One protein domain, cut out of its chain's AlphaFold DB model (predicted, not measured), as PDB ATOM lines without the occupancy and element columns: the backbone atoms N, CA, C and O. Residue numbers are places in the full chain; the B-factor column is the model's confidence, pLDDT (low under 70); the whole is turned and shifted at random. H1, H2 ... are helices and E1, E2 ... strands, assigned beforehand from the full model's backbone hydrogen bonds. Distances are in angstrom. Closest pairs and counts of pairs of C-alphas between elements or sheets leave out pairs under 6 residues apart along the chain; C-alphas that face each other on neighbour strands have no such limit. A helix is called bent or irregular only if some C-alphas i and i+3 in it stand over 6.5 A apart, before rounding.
ATOM      1  N   LYS A  62     -56.134  -5.516  52.056       94.69
ATOM      2  CA  LYS A  62     -56.992  -6.617  52.511       94.69
ATOM      3  C   LYS A  62     -57.138  -7.643  51.396       94.69
ATOM      4  O   LYS A  62     -57.316  -7.282  50.235       94.69
ATOM      5  N   CYS A  63     -57.097  -8.922  51.749       96.06
ATOM      6  CA  CYS A  63     -57.315 -10.004  50.801       96.06
ATOM      7  C   CYS A  63     -58.739  -9.921  50.210       96.06
ATOM      8  O   CYS A  63     -59.700  -9.930  50.985       96.06
ATOM      9  N   PRO A  64     -58.912  -9.934  48.876       96.00
ATOM     10  CA  PRO A  64     -60.233  -9.851  48.250       96.00
ATOM     11  C   PRO A  64     -61.103 -11.094  48.501       96.00
ATOM     12  O   PRO A  64     -62.321 -11.015  48.410       96.00
ATOM     13  N   HIS A  65     -60.494 -12.238  48.838       96.56
ATOM     14  CA  HIS A  65     -61.215 -13.496  49.054       96.56
ATOM     15  C   HIS A  65     -61.691 -13.682  50.504       96.56
ATOM     16  O   HIS A  65     -62.790 -14.177  50.734       96.56
ATOM     17  N   CYS A  66     -60.861 -13.355  51.502       97.00
ATOM     18  CA  CYS A  66     -61.174 -13.624  52.917       97.00
ATOM     19  C   CYS A  66     -61.191 -12.384  53.821       97.00
ATOM     20  O   CYS A  66     -61.476 -12.509  55.010       97.00
ATOM     21  N   GLY A  67     -60.853 -11.201  53.299       95.69
ATOM     22  CA  GLY A  67     -60.827  -9.945  54.057       95.69
ATOM     23  C   GLY A  67     -59.690  -9.814  55.077       95.69
ATOM     24  O   GLY A  67     -59.623  -8.795  55.761       95.69
ATOM     25  N   ALA A  68     -58.803 -10.811  55.190       96.19
ATOM     26  CA  ALA A  68     -57.651 -10.757  56.086       96.19
ATOM     27  C   ALA A  68     -56.646  -9.679  55.650       96.19
ATOM     28  O   ALA A  68     -56.432  -9.465  54.457       96.19
ATOM     29  N   ASP A  69     -56.022  -9.041  56.631       95.25
ATOM     30  CA  ASP A  69     -54.959  -8.040  56.503       95.25
ATOM     31  C   ASP A  69     -53.553  -8.656  56.384       95.25
ATOM     32  O   ASP A  69     -52.606  -7.974  56.000       95.25
ATOM     33  N   ASP A  70     -53.411  -9.958  56.655       94.75
ATOM     34  CA  ASP A  70     -52.145 -10.684  56.512       94.75
ATOM     35  C   ASP A  70     -51.871 -11.062  55.046       94.75
ATOM     36  O   ASP A  70     -52.071 -12.198  54.589       94.75
ATOM     37  N   VAL A  71     -51.457 -10.057  54.280       95.56
ATOM     38  CA  VAL A  71     -51.083 -10.166  52.871       95.56
ATOM     39  C   VAL A  71     -49.609  -9.822  52.725       95.56
ATOM     40  O   VAL A  71     -49.123  -8.821  53.251       95.56
ATOM     41  N   ARG A  72     -48.874 -10.642  51.967       94.81
ATOM     42  CA  ARG A  72     -47.463 -10.391  51.667       94.81
ATOM     43  C   ARG A  72     -47.178 -10.478  50.184       94.81
ATOM     44  O   ARG A  72     -47.784 -11.254  49.448       94.81
ATOM     45  N   LYS A  73     -46.208  -9.685  49.745       95.62
ATOM     46  CA  LYS A  73     -45.757  -9.673  48.357       95.62
ATOM     47  C   LYS A  73     -45.141 -11.024  47.991       95.62
ATOM     48  O   LYS A  73     -44.255 -11.509  48.700       95.62
ATOM     49  N   VAL A  74     -45.559 -11.605  46.866       96.44
ATOM     50  CA  VAL A  74     -45.121 -12.941  46.423       96.44
ATOM     51  C   VAL A  74     -43.602 -13.024  46.284       96.44
ATOM     52  O   VAL A  74     -43.002 -14.007  46.712       96.44
ATOM     53  N   SER A  75     -42.964 -11.975  45.759       95.44
ATOM     54  CA  SER A  75     -41.507 -11.934  45.599       95.44
ATOM     55  C   SER A  75     -40.767 -12.062  46.933       95.44
ATOM     56  O   SER A  75     -39.784 -12.790  47.027       95.44
ATOM     57  N   LEU A  76     -41.271 -11.403  47.979       93.94
ATOM     58  CA  LEU A  76     -40.681 -11.439  49.316       93.94
ATOM     59  C   LEU A  76     -40.904 -12.803  49.980       93.94
ATOM     60  O   LEU A  76     -40.002 -13.340  50.617       93.94
ATOM     61  N   MET A  77     -42.075 -13.403  49.768       94.81
ATOM     62  CA  MET A  77     -42.360 -14.761  50.240       94.81
ATOM     63  C   MET A  77     -41.491 -15.809  49.551       94.81
ATOM     64  O   MET A  77     -41.023 -16.739  50.202       94.81
ATOM     65  N   TYR A  78     -41.235 -15.656  48.251       94.62
ATOM     66  CA  TYR A  78     -40.343 -16.544  47.514       94.62
ATOM     67  C   TYR A  78     -38.908 -16.467  48.044       94.62
ATOM     68  O   TYR A  78     -38.278 -17.502  48.256       94.62
ATOM     69  N   GLU A  79     -38.401 -15.264  48.322       90.56
ATOM     70  CA  GLU A  79     -37.080 -15.082  48.935       90.56
ATOM     71  C   GLU A  79     -37.004 -15.700  50.337       90.56
ATOM     72  O   GLU A  79     -36.036 -16.390  50.648       90.56
ATOM     73  N   GLN A  80     -38.046 -15.540  51.159       90.19
ATOM     74  CA  GLN A  80     -38.124 -16.187  52.475       90.19
ATOM     75  C   GLN A  80     -38.201 -17.719  52.372       90.19
ATOM     76  O   GLN A  80     -37.642 -18.427  53.208       90.19
ATOM     77  N   ALA A  81     -38.868 -18.244  51.342       89.69
ATOM     78  CA  ALA A  81     -39.012 -19.681  51.107       89.69
ATOM     79  C   ALA A  81     -37.794 -20.326  50.421       89.69
ATOM     80  O   ALA A  81     -37.698 -21.558  50.391       89.69
ATOM     81  N   THR A  82     -36.887 -19.522  49.860       86.69
ATOM     82  CA  THR A  82     -35.652 -19.970  49.209       86.69
ATOM     83  C   THR A  82     -34.447 -19.612  50.067       86.69
ATOM     84  O   THR A  82     -33.700 -18.670  49.811       86.69
ATOM     85  N   SER A  83     -34.224 -20.409  51.110       78.19
ATOM     86  CA  SER A  83     -32.989 -20.306  51.883       78.19
ATOM     87  C   SER A  83     -31.826 -20.905  51.081       78.19
ATOM     88  O   SER A  83     -31.840 -22.087  50.722       78.19
ATOM     89  N   ASN A  84     -30.819 -20.082  50.780       74.19
ATOM     90  CA  ASN A  84     -29.543 -20.573  50.266       74.19
ATOM     91  C   ASN A  84     -28.815 -21.268  51.413       74.19
ATOM     92  O   ASN A  84     -28.371 -20.619  52.361       74.19
ATOM     93  N   LEU A  85     -28.678 -22.584  51.320       71.38
ATOM     94  CA  LEU A  85     -27.880 -23.354  52.254       71.38
ATOM     95  C   LEU A  85     -26.470 -23.459  51.707       71.38
ATOM     96  O   LEU A  85     -26.175 -24.200  50.767       71.38
ATOM     97  N   ASN A  86     -25.592 -22.699  52.342       76.19
ATOM     98  CA  ASN A  86     -24.174 -22.986  52.312       76.19
ATOM     99  C   ASN A  86     -23.937 -24.033  53.395       76.19
ATOM    100  O   ASN A  86     -23.898 -23.690  54.577       76.19
ATOM    101  N   TYR A  87     -23.831 -25.301  53.009       79.19
ATOM    102  CA  TYR A  87     -23.502 -26.353  53.960       79.19
ATOM    103  C   TYR A  87     -22.018 -26.697  53.855       79.19
ATOM    104  O   TYR A  87     -21.406 -26.699  52.781       79.19
ATOM    105  N   ARG A  88     -21.429 -26.940  55.022       82.94
ATOM    106  CA  ARG A  88     -20.070 -27.442  55.176       82.94
ATOM    107  C   ARG A  88     -20.195 -28.744  55.938       82.94
ATOM    108  O   ARG A  88     -20.566 -28.734  57.107       82.94
ATOM    109  N   GLU A  89     -19.936 -29.844  55.256       82.38
ATOM    110  CA  GLU A  89     -19.911 -31.164  55.866       82.38
ATOM    111  C   GLU A  89     -18.454 -31.525  56.155       82.38
ATOM    112  O   GLU A  89     -17.601 -31.532  55.265       82.38
ATOM    113  N   VAL A  90     -18.169 -31.788  57.430       85.25
ATOM    114  CA  VAL A  90     -16.912 -32.391  57.878       85.25
ATOM    115  C   VAL A  90     -17.249 -33.826  58.255       85.25
ATOM    116  O   VAL A  90     -17.951 -34.060  59.236       85.25
ATOM    117  N   GLY A  91     -16.800 -34.781  57.448       85.50
ATOM    118  CA  GLY A  91     -16.976 -36.207  57.710       85.50
ATOM    119  C   GLY A  91     -15.634 -36.850  58.015       85.50
ATOM    120  O   GLY A  91     -14.672 -36.614  57.294       85.50
ATOM    121  N   MET A  92     -15.550 -37.677  59.052       83.00
ATOM    122  CA  MET A  92     -14.371 -38.506  59.296       83.00
ATOM    123  C   MET A  92     -14.679 -39.916  58.799       83.00
ATOM    124  O   MET A  92     -15.681 -40.519  59.185       83.00
ATOM    125  N   ARG A  93     -13.868 -40.402  57.867       82.38
ATOM    126  CA  ARG A  93     -14.004 -41.740  57.295       82.38
ATOM    127  C   ARG A  93     -13.433 -42.766  58.292       82.38
ATOM    128  O   ARG A  93     -12.569 -42.413  59.090       82.38
ATOM    129  N   SER A  94     -13.919 -44.012  58.295       84.94
ATOM    130  CA  SER A  94     -13.506 -45.059  59.264       84.94
ATOM    131  C   SER A  94     -12.004 -45.376  59.239       84.94
ATOM    132  O   SER A  94     -11.452 -45.912  60.188       84.94
ATOM    133  N   ASP A  95     -11.356 -45.014  58.141       90.94
ATOM    134  CA  ASP A  95      -9.931 -45.069  57.837       90.94
ATOM    135  C   ASP A  95      -9.133 -43.875  58.412       90.94
ATOM    136  O   ASP A  95      -7.942 -43.737  58.150       90.94
ATOM    137  N   GLY A  96      -9.763 -42.998  59.204       86.81
ATOM    138  CA  GLY A  96      -9.119 -41.848  59.852       86.81
ATOM    139  C   GLY A  96      -8.913 -40.636  58.935       86.81
ATOM    140  O   GLY A  96      -8.462 -39.587  59.391       86.81
ATOM    141  N   VAL A  97      -9.277 -40.743  57.654       89.69
ATOM    142  CA  VAL A  97      -9.180 -39.646  56.684       89.69
ATOM    143  C   VAL A  97     -10.359 -38.686  56.863       89.69
ATOM    144  O   VAL A  97     -11.522 -39.060  56.709       89.69
ATOM    145  N   GLY A  98     -10.063 -37.423  57.173       85.31
ATOM    146  CA  GLY A  98     -11.052 -36.348  57.172       85.31
ATOM    147  C   GLY A  98     -11.453 -35.962  55.745       85.31
ATOM    148  O   GLY A  98     -10.604 -35.703  54.898       85.31
ATOM    149  N   SER A  99     -12.753 -35.906  55.478       86.62
ATOM    150  CA  SER A  99     -13.350 -35.375  54.256       86.62
ATOM    151  C   SER A  99     -14.020 -34.043  54.567       86.62
ATOM    152  O   SER A  99     -14.848 -33.948  55.473       86.62
ATOM    153  N   TYR A 100     -13.684 -33.022  53.784       85.62
ATOM    154  CA  TYR A 100     -14.323 -31.713  53.832       85.62
ATOM    155  C   TYR A 100     -15.066 -31.481  52.519       85.62
ATOM    156  O   TYR A 100     -14.447 -31.371  51.459       85.62
ATOM    157  N   THR A 101     -16.392 -31.419  52.581       83.94
ATOM    158  CA  THR A 101     -17.246 -31.126  51.429       83.94
ATOM    159  C   THR A 101     -17.976 -29.812  51.661       83.94
ATOM    160  O   THR A 101     -18.781 -29.656  52.577       83.94
ATOM    161  N   THR A 102     -17.687 -28.836  50.804       84.56
ATOM    162  CA  THR A 102     -18.462 -27.597  50.701       84.56
ATOM    163  C   THR A 102     -19.448 -27.735  49.562       84.56
ATOM    164  O   THR A 102     -19.042 -28.015  48.431       84.56
ATOM    165  N   GLY A 103     -20.722 -27.492  49.841       79.31
ATOM    166  CA  GLY A 103     -21.762 -27.439  48.828       79.31
ATOM    167  C   GLY A 103     -22.607 -26.188  48.993       79.31
ATOM    168  O   GLY A 103     -22.859 -25.717  50.102       79.31
ATOM    169  N   THR A 104     -23.056 -25.646  47.870       81.81
ATOM    170  CA  THR A 104     -24.128 -24.658  47.842       81.81
ATOM    171  C   THR A 104     -25.369 -25.350  47.292       81.81
ATOM    172  O   THR A 104     -25.348 -25.959  46.221       81.81
ATOM    173  N   GLY A 105     -26.447 -25.336  48.070       77.75
ATOM    174  CA  GLY A 105     -27.730 -25.917  47.691       77.75
ATOM    175  C   GLY A 105     -28.863 -24.970  48.058       77.75
ATOM    176  O   GLY A 105     -28.801 -24.279  49.068       77.75
ATOM    177  N   GLY A 106     -29.909 -24.920  47.242       78.94
ATOM    178  CA  GLY A 106     -31.162 -24.285  47.640       78.94
ATOM    179  C   GLY A 106     -32.087 -25.349  48.216       78.94
ATOM    180  O   GLY A 106     -32.440 -26.278  47.490       78.94
ATOM    181  N   ILE A 107     -32.486 -25.229  49.486       75.44
ATOM    182  CA  ILE A 107     -33.694 -25.922  49.949       75.44
ATOM    183  C   ILE A 107     -34.852 -24.975  49.676       75.44
ATOM    184  O   ILE A 107     -34.899 -23.853  50.179       75.44
ATOM    185  N   GLN A 108     -35.760 -25.439  48.827       81.62
ATOM    186  CA  GLN A 108     -37.005 -24.760  48.525       81.62
ATOM    187  C   GLN A 108     -38.116 -25.499  49.259       81.62
ATOM    188  O   GLN A 108     -38.331 -26.693  49.044       81.62
ATOM    189  N   ASN A 109     -38.825 -24.790  50.132       87.31
ATOM    190  CA  ASN A 109     -40.008 -25.354  50.770       87.31
ATOM    191  C   ASN A 109     -41.099 -25.600  49.713       87.31
ATOM    192  O   ASN A 109     -41.153 -24.903  48.698       87.31
ATOM    193  N   LEU A 110     -42.016 -26.540  49.969       88.50
ATOM    194  CA  LEU A 110     -43.163 -26.834  49.086       88.50
ATOM    195  C   LEU A 110     -43.934 -25.565  48.677       88.50
ATOM    196  O   LEU A 110     -44.373 -25.442  47.536       88.50
ATOM    197  N   MET A 111     -44.045 -24.597  49.595       87.62
ATOM    198  CA  MET A 111     -44.643 -23.287  49.332       87.62
ATOM    199  C   MET A 111     -43.831 -22.472  48.318       87.62
ATOM    200  O   MET A 111     -44.405 -21.946  47.370       87.62
ATOM    201  N   GLY A 112     -42.503 -22.440  48.464       90.50
ATOM    202  CA  GLY A 112     -41.584 -21.756  47.553       90.50
ATOM    203  C   GLY A 112     -41.676 -22.268  46.117       90.50
ATOM    204  O   GLY A 112     -41.502 -21.486  45.188       90.50
ATOM    205  N   GLY A 113     -41.974 -23.559  45.925       91.75
ATOM    206  CA  GLY A 113     -42.196 -24.155  44.603       91.75
ATOM    207  C   GLY A 113     -43.452 -23.630  43.903       91.75
ATOM    208  O   GLY A 113     -43.443 -23.428  42.694       91.75
ATOM    209  N   ARG A 114     -44.522 -23.357  44.662       92.38
ATOM    210  CA  ARG A 114     -45.801 -22.860  44.121       92.38
ATOM    211  C   ARG A 114     -45.761 -21.381  43.747       92.38
ATOM    212  O   ARG A 114     -46.477 -20.965  42.845       92.38
ATOM    213  N   ILE A 115     -44.934 -20.604  44.442       95.75
ATOM    214  CA  ILE A 115     -44.776 -19.159  44.224       95.75
ATOM    215  C   ILE A 115     -43.530 -18.806  43.405       95.75
ATOM    216  O   ILE A 115     -43.137 -17.639  43.354       95.75
ATOM    217  N   ALA A 116     -42.897 -19.805  42.787       95.62
ATOM    218  CA  ALA A 116     -41.674 -19.610  42.030       95.62
ATOM    219  C   ALA A 116     -41.866 -18.575  40.905       95.62
ATOM    220  O   ALA A 116     -42.933 -18.529  40.281       95.62
ATOM    221  N   PRO A 117     -40.858 -17.723  40.647       96.56
ATOM    222  CA  PRO A 117     -40.875 -16.850  39.487       96.56
ATOM    223  C   PRO A 117     -40.920 -17.686  38.201       96.56
ATOM    224  O   PRO A 117     -40.506 -18.846  38.207       96.56
ATOM    225  N   PRO A 118     -41.396 -17.109  37.085       96.50
ATOM    226  CA  PRO A 118     -41.295 -17.775  35.792       96.50
ATOM    227  C   PRO A 118     -39.834 -18.126  35.491       96.50
ATOM    228  O   PRO A 118     -38.933 -17.337  35.782       96.50
ATOM    229  N   ASP A 119     -39.601 -19.287  34.877       95.19
ATOM    230  CA  ASP A 119     -38.250 -19.728  34.543       95.19
ATOM    231  C   ASP A 119     -37.569 -18.744  33.586       95.19
ATOM    232  O   ASP A 119     -38.117 -18.351  32.547       95.19
ATOM    233  N   ALA A 120     -36.346 -18.347  33.942       94.38
ATOM    234  CA  ALA A 120     -35.524 -17.518  33.079       94.38
ATOM    235  C   ALA A 120     -35.117 -18.315  31.831       94.38
ATOM    236  O   ALA A 120     -34.702 -19.473  31.953       94.38
ATOM    237  N   PRO A 121     -35.183 -17.715  30.627       94.25
ATOM    238  CA  PRO A 121     -34.663 -18.373  29.440       94.25
ATOM    239  C   PRO A 121     -33.178 -18.682  29.660       94.25
ATOM    240  O   PRO A 121     -32.400 -17.829  30.096       94.25
ATOM    241  N   MET A 122     -32.773 -19.923  29.398       92.44
ATOM    242  CA  MET A 122     -31.386 -20.331  29.597       92.44
ATOM    243  C   MET A 122     -30.514 -19.715  28.503       92.44
ATOM    244  O   MET A 122     -30.764 -19.908  27.314       92.44
ATOM    245  N   LYS A 123     -29.461 -18.991  28.899       91.81
ATOM    246  CA  LYS A 123     -28.467 -18.494  27.946       91.81
ATOM    247  C   LYS A 123     -27.759 -19.696  27.310       91.81
ATOM    248  O   LYS A 123     -27.192 -20.511  28.047       91.81
ATOM    249  N   PRO A 124     -27.745 -19.820  25.975       89.44
ATOM    250  CA  PRO A 124     -27.057 -20.930  25.343       89.44
ATOM    251  C   PRO A 124     -25.567 -20.903  25.636       89.44
ATOM    252  O   PRO A 124     -24.886 -19.898  25.425       89.44
ATOM    253  N   LYS A 125     -25.053 -22.031  26.128       87.94
ATOM    254  CA  LYS A 125     -23.621 -22.218  26.355       87.94
ATOM    255  C   LYS A 125     -22.984 -22.677  25.041       87.94
ATOM    256  O   LYS A 125     -23.305 -23.751  24.536       87.94
ATOM    257  N   LEU A 126     -22.068 -21.878  24.499       81.69
ATOM    258  CA  LEU A 126     -21.274 -22.234  23.323       81.69
ATOM    259  C   LEU A 126     -20.217 -23.283  23.718       81.69
ATOM    260  O   LEU A 126     -19.083 -22.936  24.025       81.69
ATOM    261  N   LYS A 127     -20.590 -24.566  23.774       76.12
ATOM    262  CA  LYS A 127     -19.644 -25.654  24.102       76.12
ATOM    263  C   LYS A 127     -19.122 -26.411  22.873       76.12
ATOM    264  O   LYS A 127     -18.103 -27.079  22.967       76.12
ATOM    265  N   VAL A 128     -19.790 -26.295  21.722       73.56
ATOM    266  CA  VAL A 128     -19.549 -27.189  20.572       73.56
ATOM    267  C   VAL A 128     -18.397 -26.717  19.673       73.56
ATOM    268  O   VAL A 128     -17.622 -27.545  19.207       73.56
ATOM    269  N   GLY A 129     -18.217 -25.404  19.483       74.81
ATOM    270  CA  GLY A 129     -17.215 -24.876  18.543       74.81
ATOM    271  C   GLY A 129     -15.754 -25.045  18.979       74.81
ATOM    272  O   GLY A 129     -14.868 -25.158  18.138       74.81
ATOM    273  N   LEU A 130     -15.483 -25.092  20.288       80.31
ATOM    274  CA  LEU A 130     -14.109 -25.188  20.796       80.31
ATOM    275  C   LEU A 130     -13.536 -26.604  20.641       80.31
ATOM    276  O   LEU A 130     -12.365 -26.764  20.310       80.31
ATOM    277  N   ILE A 131     -14.370 -27.630  20.836       83.69
ATOM    278  CA  ILE A 131     -13.951 -29.032  20.715       83.69
ATOM    279  C   ILE A 131     -13.714 -29.390  19.245       83.69
ATOM    280  O   ILE A 131     -12.703 -30.015  18.930       83.69
ATOM    281  N   SER A 132     -14.596 -28.960  18.333       82.06
ATOM    282  CA  SER A 132     -14.403 -29.210  16.902       82.06
ATOM    283  C   SER A 132     -13.165 -28.486  16.364       82.06
ATOM    284  O   SER A 132     -12.357 -29.109  15.681       82.06
ATOM    285  N   GLY A 133     -12.947 -27.222  16.739       81.88
ATOM    286  CA  GLY A 133     -11.745 -26.476  16.352       81.88
ATOM    287  C   GLY A 133     -10.444 -27.157  16.792       81.88
ATOM    288  O   GLY A 133      -9.505 -27.251  16.005       81.88
ATOM    289  N   LEU A 134     -10.406 -27.689  18.018       87.50
ATOM    290  CA  LEU A 134      -9.231 -28.388  18.548       87.50
ATOM    291  C   LEU A 134      -8.934 -29.689  17.782       87.50
ATOM    292  O   LEU A 134      -7.782 -29.952  17.440       87.50
ATOM    293  N   LEU A 135      -9.965 -30.493  17.501       87.06
ATOM    294  CA  LEU A 135      -9.815 -31.774  16.803       87.06
ATOM    295  C   LEU A 135      -9.354 -31.583  15.353       87.06
ATOM    296  O   LEU A 135      -8.417 -32.249  14.915       87.06
ATOM    297  N   PHE A 136      -9.973 -30.650  14.625       85.25
ATOM    298  CA  PHE A 136      -9.604 -30.371  13.236       85.25
ATOM    299  C   PHE A 136      -8.243 -29.681  13.125       85.25
ATOM    300  O   PHE A 136      -7.444 -30.056  12.270       85.25
ATOM    301  N   GLY A 137      -7.939 -28.729  14.016       84.44
ATOM    302  CA  GLY A 137      -6.629 -28.080  14.054       84.44
ATOM    303  C   GLY A 137      -5.502 -29.076  14.329       84.44
ATOM    304  O   GLY A 137      -4.495 -29.073  13.627       84.44
ATOM    305  N   GLY A 138      -5.686 -29.978  15.298       87.88
ATOM    306  CA  GLY A 138      -4.697 -31.012  15.612       87.88
ATOM    307  C   GLY A 138      -4.422 -31.963  14.443       87.88
ATOM    308  O   GLY A 138      -3.261 -32.255  14.159       87.88
ATOM    309  N   LEU A 139      -5.470 -32.400  13.735       86.44
ATOM    310  CA  LEU A 139      -5.336 -33.270  12.563       86.44
ATOM    311  C   LEU A 139      -4.573 -32.568  11.424       86.44
ATOM    312  O   LEU A 139      -3.653 -33.148  10.853       86.44
ATOM    313  N   PHE A 140      -4.915 -31.307  11.150       85.62
ATOM    314  CA  PHE A 140      -4.281 -30.479  10.121       85.62
ATOM    315  C   PHE A 140      -2.782 -30.278  10.391       85.62
ATOM    316  O   PHE A 140      -1.943 -30.581   9.545       85.62
ATOM    317  N   PHE A 141      -2.417 -29.848  11.607       86.19
ATOM    318  CA  PHE A 141      -1.008 -29.663  11.979       86.19
ATOM    319  C   PHE A 141      -0.215 -30.976  11.990       86.19
ATOM    320  O   PHE A 141       0.985 -30.964  11.710       86.19
ATOM    321  N   GLY A 142      -0.869 -32.102  12.296       87.38
ATOM    322  CA  GLY A 142      -0.269 -33.431  12.197       87.38
ATOM    323  C   GLY A 142       0.119 -33.777  10.759       87.38
ATOM    324  O   GLY A 142       1.290 -34.046  10.492       87.38
ATOM    325  N   LEU A 143      -0.837 -33.685   9.830       83.94
ATOM    326  CA  LEU A 143      -0.620 -33.994   8.410       83.94
ATOM    327  C   LEU A 143       0.398 -33.049   7.757       83.94
ATOM    328  O   LEU A 143       1.274 -33.499   7.014       83.94
ATOM    329  N   ALA A 144       0.351 -31.758   8.090       83.38
ATOM    330  CA  ALA A 144       1.307 -30.774   7.590       83.38
ATOM    331  C   ALA A 144       2.753 -31.082   8.026       83.38
ATOM    332  O   ALA A 144       3.695 -30.907   7.251       83.38
ATOM    333  N   LYS A 145       2.951 -31.573   9.258       87.12
ATOM    334  CA  LYS A 145       4.285 -31.901   9.785       87.12
ATOM    335  C   LYS A 145       4.923 -33.087   9.065       87.12
ATOM    336  O   LYS A 145       6.129 -33.059   8.809       87.12
ATOM    337  N   ASP A 146       4.138 -34.115   8.759       83.50
ATOM    338  CA  ASP A 146       4.628 -35.288   8.031       83.50
ATOM    339  C   ASP A 146       4.947 -34.937   6.574       83.50
ATOM    340  O   ASP A 146       5.973 -35.370   6.043       83.50
ATOM    341  N   PHE A 147       4.157 -34.046   5.968       82.00
ATOM    342  CA  PHE A 147       4.431 -33.519   4.635       82.00
ATOM    343  C   PHE A 147       5.748 -32.727   4.570       82.00
ATOM    344  O   PHE A 147       6.561 -32.970   3.678       82.00
ATOM    345  N   LEU A 148       6.018 -31.857   5.557       84.38
ATOM    346  CA  LEU A 148       7.267 -31.080   5.639       84.38
ATOM    347  C   LEU A 148       8.538 -31.945   5.721       84.38
ATOM    348  O   LEU A 148       9.625 -31.464   5.406       84.38
ATOM    349  N   ARG A 149       8.426 -33.194   6.185       85.81
ATOM    350  CA  ARG A 149       9.560 -34.125   6.293       85.81
ATOM    351  C   ARG A 149       9.790 -34.941   5.028       85.81
ATOM    352  O   ARG A 149      10.894 -35.451   4.843       85.81
ATOM    353  N   SER A 150       8.772 -35.100   4.188       81.31
ATOM    354  CA  SER A 150       8.887 -35.890   2.966       81.31
ATOM    355  C   SER A 150       9.607 -35.088   1.872       81.31
ATOM    356  O   SER A 150       9.231 -33.946   1.606       81.31
ATOM    357  N   PRO A 151      10.657 -35.634   1.230       72.50
ATOM    358  CA  PRO A 151      11.295 -34.956   0.114       72.50
ATOM    359  C   PRO A 151      10.300 -34.884  -1.052       72.50
ATOM    360  O   PRO A 151       9.746 -35.897  -1.474       72.50
ATOM    361  N   LEU A 152      10.065 -33.670  -1.554       71.44
ATOM    362  CA  LEU A 152       9.115 -33.307  -2.619       71.44
ATOM    363  C   LEU A 152       9.533 -33.838  -4.007       71.44
ATOM    364  O   LEU A 152       9.545 -33.104  -4.991       71.44
ATOM    365  N   THR A 153       9.928 -35.103  -4.113       80.94
ATOM    366  CA  THR A 153      10.501 -35.659  -5.346       80.94
ATOM    367  C   THR A 153       9.455 -35.987  -6.409       80.94
ATOM    368  O   THR A 153       9.817 -36.125  -7.572       80.94
ATOM    369  N   ASN A 154       8.168 -36.089  -6.050       87.19
ATOM    370  CA  ASN A 154       7.086 -36.348  -7.001       87.19
ATOM    371  C   ASN A 154       6.064 -35.190  -7.016       87.19
ATOM    372  O   ASN A 154       5.351 -35.003  -6.024       87.19
ATOM    373  N   PRO A 155       5.926 -34.443  -8.131       88.69
ATOM    374  CA  PRO A 155       4.971 -33.339  -8.228       88.69
ATOM    375  C   PRO A 155       3.518 -33.803  -8.061       88.69
ATOM    376  O   PRO A 155       2.699 -33.064  -7.520       88.69
ATOM    377  N   TRP A 156       3.188 -35.040  -8.449       89.25
ATOM    378  CA  TRP A 156       1.831 -35.572  -8.316       89.25
ATOM    379  C   TRP A 156       1.400 -35.707  -6.850       89.25
ATOM    380  O   TRP A 156       0.265 -35.386  -6.499       89.25
ATOM    381  N   SER A 157       2.322 -36.118  -5.975       84.69
ATOM    382  CA  SER A 157       2.077 -36.214  -4.533       84.69
ATOM    383  C   SER A 157       1.817 -34.843  -3.903       84.69
ATOM    384  O   SER A 157       0.959 -34.730  -3.030       84.69
ATOM    385  N   PHE A 158       2.496 -33.795  -4.380       84.56
ATOM    386  CA  PHE A 158       2.253 -32.418  -3.942       84.56
ATOM    387  C   PHE A 158       0.855 -31.930  -4.346       84.56
ATOM    388  O   PHE A 158       0.116 -31.416  -3.508       84.56
ATOM    389  N   PHE A 159       0.447 -32.149  -5.601       89.00
ATOM    390  CA  PHE A 159      -0.903 -31.790  -6.052       89.00
ATOM    391  C   PHE A 159      -1.993 -32.548  -5.290       89.00
ATOM    392  O   PHE A 159      -2.973 -31.939  -4.863       89.00
ATOM    393  N   ALA A 160      -1.818 -33.855  -5.074       88.62
ATOM    394  CA  ALA A 160      -2.760 -34.655  -4.297       88.62
ATOM    395  C   ALA A 160      -2.906 -34.124  -2.860       88.62
ATOM    396  O   ALA A 160      -4.028 -33.997  -2.371       88.62
ATOM    397  N   PHE A 161      -1.796 -33.752  -2.215       86.19
ATOM    398  CA  PHE A 161      -1.812 -33.142  -0.886       86.19
ATOM    399  C   PHE A 161      -2.596 -31.824  -0.869       86.19
ATOM    400  O   PHE A 161      -3.484 -31.666  -0.037       86.19
ATOM    401  N   LEU A 162      -2.353 -30.916  -1.824       88.88
ATOM    402  CA  LEU A 162      -3.086 -29.647  -1.905       88.88
ATOM    403  C   LEU A 162      -4.596 -29.835  -2.101       88.88
ATOM    404  O   LEU A 162      -5.388 -29.111  -1.500       88.88
ATOM    405  N   VAL A 163      -5.004 -30.799  -2.931       93.12
ATOM    406  CA  VAL A 163      -6.426 -31.098  -3.153       93.12
ATOM    407  C   VAL A 163      -7.068 -31.647  -1.882       93.12
ATOM    408  O   VAL A 163      -8.158 -31.211  -1.512       93.12
ATOM    409  N   ILE A 164      -6.394 -32.572  -1.196       89.25
ATOM    410  CA  ILE A 164      -6.870 -33.129   0.073       89.25
ATOM    411  C   ILE A 164      -7.007 -32.014   1.116       89.25
ATOM    412  O   ILE A 164      -8.070 -31.876   1.720       89.25
ATOM    413  N   GLU A 165      -5.984 -31.177   1.267       85.69
ATOM    414  CA  GLU A 165      -5.978 -30.055   2.207       85.69
ATOM    415  C   GLU A 165      -7.119 -29.067   1.922       85.69
ATOM    416  O   GLU A 165      -7.830 -28.644   2.835       85.69
ATOM    417  N   LEU A 166      -7.358 -28.750   0.645       92.00
ATOM    418  CA  LEU A 166      -8.465 -27.896   0.224       92.00
ATOM    419  C   LEU A 166      -9.826 -28.513   0.577       92.00
ATOM    420  O   LEU A 166     -10.706 -27.810   1.075       92.00
ATOM    421  N   ILE A 167     -10.007 -29.818   0.362       92.88
ATOM    422  CA  ILE A 167     -11.242 -30.525   0.735       92.88
ATOM    423  C   ILE A 167     -11.446 -30.469   2.254       92.88
ATOM    424  O   ILE A 167     -12.541 -30.129   2.709       92.88
ATOM    425  N   PHE A 168     -10.406 -30.742   3.047       88.38
ATOM    426  CA  PHE A 168     -10.478 -30.640   4.507       88.38
ATOM    427  C   PHE A 168     -10.800 -29.218   4.967       88.38
ATOM    428  O   PHE A 168     -11.644 -29.041   5.849       88.38
ATOM    429  N   PHE A 169     -10.195 -28.209   4.340       88.69
ATOM    430  CA  PHE A 169     -10.473 -26.807   4.624       88.69
ATOM    431  C   PHE A 169     -11.938 -26.451   4.345       88.69
ATOM    432  O   PHE A 169     -12.594 -25.851   5.195       88.69
ATOM    433  N   LEU A 170     -12.491 -26.873   3.202       93.31
ATOM    434  CA  LEU A 170     -13.895 -26.629   2.856       93.31
ATOM    435  C   LEU A 170     -14.861 -27.343   3.809       93.31
ATOM    436  O   LEU A 170     -15.845 -26.740   4.241       93.31
ATOM    437  N   LEU A 171     -14.578 -28.594   4.185       90.00
ATOM    438  CA  LEU A 171     -15.384 -29.342   5.157       90.00
ATOM    439  C   LEU A 171     -15.347 -28.692   6.544       90.00
ATOM    440  O   LEU A 171     -16.387 -28.543   7.192       90.00
ATOM    441  N   PHE A 172     -14.166 -28.264   6.989       88.94
ATOM    442  CA  PHE A 172     -13.996 -27.545   8.247       88.94
ATOM    443  C   PHE A 172     -14.736 -26.204   8.233       88.94
ATOM    444  O   PHE A 172     -15.448 -25.869   9.185       88.94
ATOM    445  N   TRP A 173     -14.623 -25.451   7.139       89.38
ATOM    446  CA  TRP A 173     -15.328 -24.187   6.964       89.38
ATOM    447  C   TRP A 173     -16.842 -24.398   6.994       89.38
ATOM    448  O   TRP A 173     -17.543 -23.746   7.760       89.38
ATOM    449  N   PHE A 174     -17.363 -25.380   6.260       92.75
ATOM    450  CA  PHE A 174     -18.792 -25.690   6.269       92.75
ATOM    451  C   PHE A 174     -19.288 -26.123   7.659       92.75
ATOM    452  O   PHE A 174     -20.336 -25.665   8.118       92.75
ATOM    453  N   SER A 175     -18.509 -26.945   8.371       87.94
ATOM    454  CA  SER A 175     -18.827 -27.384   9.736       87.94
ATOM    455  C   SER A 175     -18.858 -26.221  10.735       87.94
ATOM    456  O   SER A 175     -19.809 -26.083  11.511       87.94
ATOM    457  N   THR A 176     -17.848 -25.350  10.701       87.19
ATOM    458  CA  THR A 176     -17.764 -24.196  11.607       87.19
ATOM    459  C   THR A 176     -18.841 -23.161  11.300       87.19
ATOM    460  O   THR A 176     -19.511 -22.700  12.226       87.19
ATOM    461  N   PHE A 177     -19.092 -22.858  10.024       90.81
ATOM    462  CA  PHE A 177     -20.173 -21.956   9.622       90.81
ATOM    463  C   PHE A 177     -21.539 -22.499  10.027       90.81
ATOM    464  O   PHE A 177     -22.324 -21.754  10.611       90.81
ATOM    465  N   GLY A 178     -21.809 -23.788   9.807       90.31
ATOM    466  CA  GLY A 178     -23.054 -24.420  10.248       90.31
ATOM    467  C   GLY A 178     -23.286 -24.263  11.754       90.31
ATOM    468  O   GLY A 178     -24.360 -23.833  12.179       90.31
ATOM    469  N   ALA A 179     -22.256 -24.509  12.570       89.38
ATOM    470  CA  ALA A 179     -22.341 -24.340  14.022       89.38
ATOM    471  C   ALA A 179     -22.575 -22.875  14.440       89.38
ATOM    472  O   ALA A 179     -23.345 -22.606  15.368       89.38
ATOM    473  N   ILE A 180     -21.939 -21.921  13.751       90.31
ATOM    474  CA  ILE A 180     -22.131 -20.483  13.984       90.31
ATOM    475  C   ILE A 180     -23.561 -20.065  13.621       90.31
ATOM    476  O   ILE A 180     -24.201 -19.364  14.405       90.31
ATOM    477  N   PHE A 181     -24.089 -20.511  12.479       93.44
ATOM    478  CA  PHE A 181     -25.454 -20.201  12.046       93.44
ATOM    479  C   PHE A 181     -26.504 -20.713  13.038       93.44
ATOM    480  O   PHE A 181     -27.391 -19.948  13.431       93.44
ATOM    481  N   GLU A 182     -26.375 -21.956  13.505       91.06
ATOM    482  CA  GLU A 182     -27.258 -22.505  14.542       91.06
ATOM    483  C   GLU A 182     -27.151 -21.716  15.853       91.06
ATOM    484  O   GLU A 182     -28.163 -21.382  16.476       91.06
ATOM    485  N   HIS A 183     -25.938 -21.315  16.247       90.69
ATOM    486  CA  HIS A 183     -25.757 -20.485  17.434       90.69
ATOM    487  C   HIS A 183     -26.413 -19.103  17.294       90.69
ATOM    488  O   HIS A 183     -27.084 -18.646  18.221       90.69
ATOM    489  N   ILE A 184     -26.279 -18.448  16.135       93.75
ATOM    490  CA  ILE A 184     -26.925 -17.159  15.846       93.75
ATOM    491  C   ILE A 184     -28.447 -17.303  15.904       93.75
ATOM    492  O   ILE A 184     -29.118 -16.470  16.516       93.75
ATOM    493  N   LYS A 185     -29.003 -18.360  15.302       95.19
ATOM    494  CA  LYS A 185     -30.444 -18.638  15.325       95.19
ATOM    495  C   LYS A 185     -30.951 -18.796  16.757       95.19
ATOM    496  O   LYS A 185     -31.950 -18.178  17.125       95.19
ATOM    497  N   LEU A 186     -30.222 -19.547  17.577       94.25
ATOM    498  CA  LEU A 186     -30.589 -19.792  18.964       94.25
ATOM    499  C   LEU A 186     -30.419 -18.543  19.853       94.25
ATOM    500  O   LEU A 186     -31.211 -18.301  20.766       94.25
ATOM    501  N   MET A 187     -29.435 -17.693  19.553       94.44
ATOM    502  CA  MET A 187     -29.285 -16.380  20.191       94.44
ATOM    503  C   MET A 187     -30.415 -15.419  19.809       94.44
ATOM    504  O   MET A 187     -30.903 -14.690  20.674       94.44
ATOM    505  N   ARG A 188     -30.880 -15.440  18.554       96.75
ATOM    506  CA  ARG A 188     -32.044 -14.651  18.119       96.75
ATOM    507  C   ARG A 188     -33.323 -15.109  18.810       96.75
ATOM    508  O   ARG A 188     -34.061 -14.266  19.312       96.75
ATOM    509  N   SER A 189     -33.571 -16.418  18.902       95.94
ATOM    510  CA  SER A 189     -34.738 -16.930  19.635       95.94
ATOM    511  C   SER A 189     -34.665 -16.589  21.124       95.94
ATOM    512  O   SER A 189     -35.670 -16.199  21.717       95.94
ATOM    513  N   TYR A 190     -33.471 -16.663  21.720       96.06
ATOM    514  CA  TYR A 190     -33.242 -16.222  23.094       96.06
ATOM    515  C   TYR A 190     -33.592 -14.737  23.260       96.06
ATOM    516  O   TYR A 190     -34.418 -14.409  24.110       96.06
ATOM    517  N   GLN A 191     -33.057 -13.852  22.414       96.75
ATOM    518  CA  GLN A 191     -33.356 -12.415  22.456       96.75
ATOM    519  C   GLN A 191     -34.847 -12.116  22.262       96.75
ATOM    520  O   GLN A 191     -35.397 -11.301  23.000       96.75
ATOM    521  N   ALA A 192     -35.519 -12.815  21.344       97.38
ATOM    522  CA  ALA A 192     -36.959 -12.675  21.126       97.38
ATOM    523  C   ALA A 192     -37.791 -13.100  22.354       97.38
ATOM    524  O   ALA A 192     -38.873 -12.565  22.588       97.38
ATOM    525  N   SER A 193     -37.281 -14.028  23.173       96.38
ATOM    526  CA  SER A 193     -37.961 -14.496  24.390       96.38
ATOM    527  C   SER A 193     -37.807 -13.564  25.603       96.38
ATOM    528  O   SER A 193     -38.647 -13.601  26.505       96.38
ATOM    529  N   ILE A 194     -36.780 -12.701  25.625       97.50
ATOM    530  CA  ILE A 194     -36.506 -11.770  26.735       97.50
ATOM    531  C   ILE A 194     -37.672 -10.815  27.036       97.50
ATOM    532  O   ILE A 194     -38.045 -10.733  28.207       97.50
ATOM    533  N   PRO A 195     -38.272 -10.089  26.068       97.69
ATOM    534  CA  PRO A 195     -39.354  -9.151  26.381       97.69
ATOM    535  C   PRO A 195     -40.579  -9.865  26.963       97.69
ATOM    536  O   PRO A 195     -41.158  -9.409  27.947       97.69
ATOM    537  N   ALA A 196     -40.927 -11.038  26.425       97.25
ATOM    538  CA  ALA A 196     -42.023 -11.846  26.949       97.25
ATOM    539  C   ALA A 196     -41.736 -12.344  28.377       97.25
ATOM    540  O   ALA A 196     -42.625 -12.331  29.229       97.25
ATOM    541  N   TYR A 197     -40.495 -12.752  28.658       97.31
ATOM    542  CA  TYR A 197     -40.059 -13.101  30.009       97.31
ATOM    543  C   TYR A 197     -40.147 -11.903  30.963       97.31
ATOM    544  O   TYR A 197     -40.716 -12.040  32.043       97.31
ATOM    545  N   LYS A 198     -39.660 -10.726  30.551       97.44
ATOM    546  CA  LYS A 198     -39.697  -9.496  31.356       97.44
ATOM    547  C   LYS A 198     -41.128  -9.141  31.763       97.44
ATOM    548  O   LYS A 198     -41.376  -8.946  32.947       97.44
ATOM    549  N   ASN A 199     -42.074  -9.174  30.826       97.75
ATOM    550  CA  ASN A 199     -43.482  -8.887  31.117       97.75
ATOM    551  C   ASN A 199     -44.091  -9.892  32.113       97.75
ATOM    552  O   ASN A 199     -44.811  -9.501  33.029       97.75
ATOM    553  N   ARG A 200     -43.781 -11.192  31.973       97.19
ATOM    554  CA  ARG A 200     -44.228 -12.229  32.927       97.19
ATOM    555  C   ARG A 200     -43.586 -12.076  34.303       97.19
ATOM    556  O   ARG A 200     -44.227 -12.342  35.315       97.19
ATOM    557  N   TYR A 201     -42.323 -11.673  34.345       97.12
ATOM    558  CA  TYR A 201     -41.611 -11.428  35.590       97.12
ATOM    559  C   TYR A 201     -42.163 -10.193  36.310       97.12
ATOM    560  O   TYR A 201     -42.389 -10.241  37.515       97.12
ATOM    561  N   GLU A 202     -42.444  -9.111  35.583       96.81
ATOM    562  CA  GLU A 202     -43.057  -7.900  36.137       96.81
ATOM    563  C   GLU A 202     -44.468  -8.159  36.670       96.81
ATOM    564  O   GLU A 202     -44.802  -7.678  37.753       96.81
ATOM    565  N   SER A 203     -45.284  -8.944  35.959       96.75
ATOM    566  CA  SER A 203     -46.611  -9.317  36.452       96.75
ATOM    567  C   SER A 203     -46.521 -10.212  37.684       96.75
ATOM    568  O   SER A 203     -47.236  -9.972  38.650       96.75
ATOM    569  N   TRP A 204     -45.602 -11.183  37.707       97.38
ATOM    570  CA  TRP A 204     -45.318 -11.992  38.897       97.38
ATOM    571  C   TRP A 204     -44.850 -11.137  40.084       97.38
ATOM    572  O   TRP A 204     -45.339 -11.315  41.198       97.38
ATOM    573  N   ALA A 205     -43.968 -10.161  39.854       96.12
ATOM    574  CA  ALA A 205     -43.420  -9.294  40.896       96.12
ATOM    575  C   ALA A 205     -44.460  -8.351  41.523       96.12
ATOM    576  O   ALA A 205     -44.212  -7.816  42.603       96.12
ATOM    577  N   LYS A 206     -45.605  -8.135  40.868       96.00
ATOM    578  CA  LYS A 206     -46.740  -7.355  41.385       96.00
ATOM    579  C   LYS A 206     -47.796  -8.213  42.090       96.00
ATOM    580  O   LYS A 206     -48.800  -7.678  42.538       96.00
ATOM    581  N   LYS A 207     -47.595  -9.532  42.187       96.69
ATOM    582  CA  LYS A 207     -48.541 -10.419  42.871       96.69
ATOM    583  C   LYS A 207     -48.384 -10.361  44.385       96.69
ATOM    584  O   LYS A 207     -47.275 -10.258  44.926       96.69
ATOM    585  N   TRP A 208     -49.509 -10.547  45.050       96.38
ATOM    586  CA  TRP A 208     -49.652 -10.653  46.491       96.38
ATOM    587  C   TRP A 208     -50.238 -12.011  46.853       96.38
ATOM    588  O   TRP A 208     -50.979 -12.608  46.076       96.38
ATOM    589  N   MET A 209     -49.871 -12.515  48.024       96.31
ATOM    590  CA  MET A 209     -50.366 -13.773  48.562       96.31
ATOM    591  C   MET A 209     -50.949 -13.520  49.944       96.31
ATOM    592  O   MET A 209     -50.286 -12.936  50.806       96.31
ATOM    593  N   CYS A 210     -52.175 -13.982  50.164       96.62
ATOM    594  CA  CYS A 210     -52.757 -13.985  51.497       96.62
ATOM    595  C   CYS A 210     -52.188 -15.151  52.307       96.62
ATOM    596  O   CYS A 210     -52.235 -16.302  51.873       96.62
ATOM    597  N   LEU A 211     -51.693 -14.869  53.508       95.81
ATOM    598  CA  LEU A 211     -51.148 -15.889  54.399       95.81
ATOM    599  C   LEU A 211     -52.217 -16.744  55.085       95.81
ATOM    600  O   LEU A 211     -51.926 -17.857  55.516       95.81
ATOM    601  N   ARG A 212     -53.459 -16.252  55.144       96.06
ATOM    602  CA  ARG A 212     -54.576 -16.952  55.785       96.06
ATOM    603  C   ARG A 212     -55.259 -17.963  54.862       96.06
ATOM    604  O   ARG A 212     -55.490 -19.089  55.285       96.06
ATOM    605  N   CYS A 213     -55.589 -17.576  53.625       96.25
ATOM    606  CA  CYS A 213     -56.249 -18.470  52.659       96.25
ATOM    607  C   CYS A 213     -55.306 -19.053  51.594       96.25
ATOM    608  O   CYS A 213     -55.681 -20.004  50.918       96.25
ATOM    609  N   GLY A 214     -54.095 -18.511  51.434       95.44
ATOM    610  CA  GLY A 214     -53.129 -18.962  50.428       95.44
ATOM    611  C   GLY A 214     -53.401 -18.478  49.000       95.44
ATOM    612  O   GLY A 214     -52.631 -18.817  48.103       95.44
ATOM    613  N   GLU A 215     -54.456 -17.689  48.779       96.62
ATOM    614  CA  GLU A 215     -54.823 -17.182  47.454       96.62
ATOM    615  C   GLU A 215     -53.815 -16.136  46.958       96.62
ATOM    616  O   GLU A 215     -53.373 -15.269  47.725       96.62
ATOM    617  N   ILE A 216     -53.462 -16.217  45.672       96.94
ATOM    618  CA  ILE A 216     -52.535 -15.298  45.006       96.94
ATOM    619  C   ILE A 216     -53.328 -14.402  44.063       96.94
ATOM    620  O   ILE A 216     -53.984 -14.891  43.148       96.94
ATOM    621  N   TYR A 217     -53.197 -13.091  44.220       96.19
ATOM    622  CA  TYR A 217     -53.881 -12.110  43.385       96.19
ATOM    623  C   TYR A 217     -52.915 -11.022  42.906       96.19
ATOM    624  O   TYR A 217     -51.818 -10.855  43.442       96.19
ATOM    625  N   SER A 218     -53.290 -10.324  41.838       94.25
ATOM    626  CA  SER A 218     -52.608  -9.120  41.358       94.25
ATOM    627  C   SER A 218     -53.466  -7.907  41.691       94.25
ATOM    628  O   SER A 218     -54.683  -7.992  41.525       94.25
ATOM    629  N   ASP A 219     -52.831  -6.824  42.138       83.75
ATOM    630  CA  ASP A 219     -53.480  -5.508  42.219       83.75
ATOM    631  C   ASP A 219     -53.869  -4.981  40.830       83.75
ATOM    632  O   ASP A 219     -53.161  -5.319  39.844       83.75
TER     633      ASP A 219
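AT A GLANCE: This is residues 62 to 219 of the 219 residues of an uncharacterized protein of mine drainage metagenome (UniProt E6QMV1). Two long arms leave a small head: a helical hairpin of H3 and H4a, which makes the longest axis, and a bare ribbon of two strands, E2 and E3. The head holds the small sheet E1 E4 E5 with H1 on it, H2 touching H1, and H4b, which carries H4a back to the head. The helical hairpin is loosely formed, its helices touching along a part of their lengths. The printed part has 158 residues, with named elements in the order E1 H1 E2 E3 H2 H3 H4 E4 E5, four helices and five strands, of mixed class; both sheets, E1 E4 E5 and E2 E3, are antiparallel. It is extended, with a radius of gyration of the C-alphas of 29.5 A, and flat, spanning 96 by 56 by 14 A.

HOW THE PARTS SIT: E1, residues 71 to 73, is an edge strand antiparallel to the inner strand E4, residues 207 to 210, with N 72 and O 209 at 2.9 A. E4 forms a hairpin with the other edge strand, E5, residues 216 to 218, with N 208 and O 217 at 2.8 A. H1, residues 74 to 81, is on this sheet at a height of 6.5 A, over none of its strands. H1 touches H2, residues 110 to 114, where the C-alphas of Ala 81 and Gly 112 are closest, 4.9 A apart. E2, residues 82 to 92, and E3, residues 98 to 108, form an antiparallel hairpin, with N 99 and O 91 at 2.7 A; E3 bends by 53 degrees at residue 104. H4, residues 155 to 205, was assigned as one helix by its hydrogen bonds but is bent, with C-alphas 192 and 195 6.8 A apart. Its arms, H4a, residues 155 to 192, and H4b, residues 195 to 205, stand at a tilt of 37 degrees, only just steep. H3, residues 128 to 149, and H4a form a helical hairpin, opposite ways at a shallow tilt of 11 degrees. They touch through residues 128 to 136 and 172 to 179 alone; the closest C-alphas, of Gly 129 and Ala 179, are 6.9 A apart. H4b touches H1 about perpendicular at 75 degrees, the closest C-alphas being those of Ser 75 and Ala 205 at 5.7 A, and only grazes the sheet with residues 203 to 205. Every O i to N i+4 pair is within hydrogen-bond range in H1, H3, H4a and H4b; H2 has 0 of 1, and 2 of 2 O i to N i+3 pairs.

IN THESE COORDINATES: E1 begins at C-alpha 71, (-51.083, -10.166, 52.871). E2 measures 30.0 A and E3 29.7 A. H3 measures 33.2 A, H4a 55.2 A and H4b 15.1 A. E5 ends at C-alpha 218, (-52.608, -9.120, 41.358).

THE WHOLE: The C-alphas farthest apart, of Gly 67 and Thr 153, are 96.3 A apart. Residues 148 to 156 stand free. The link from H2 to H3 is long, and the other links are tight. The printed part has no cut, and no printed residue is under 70 in pLDDT.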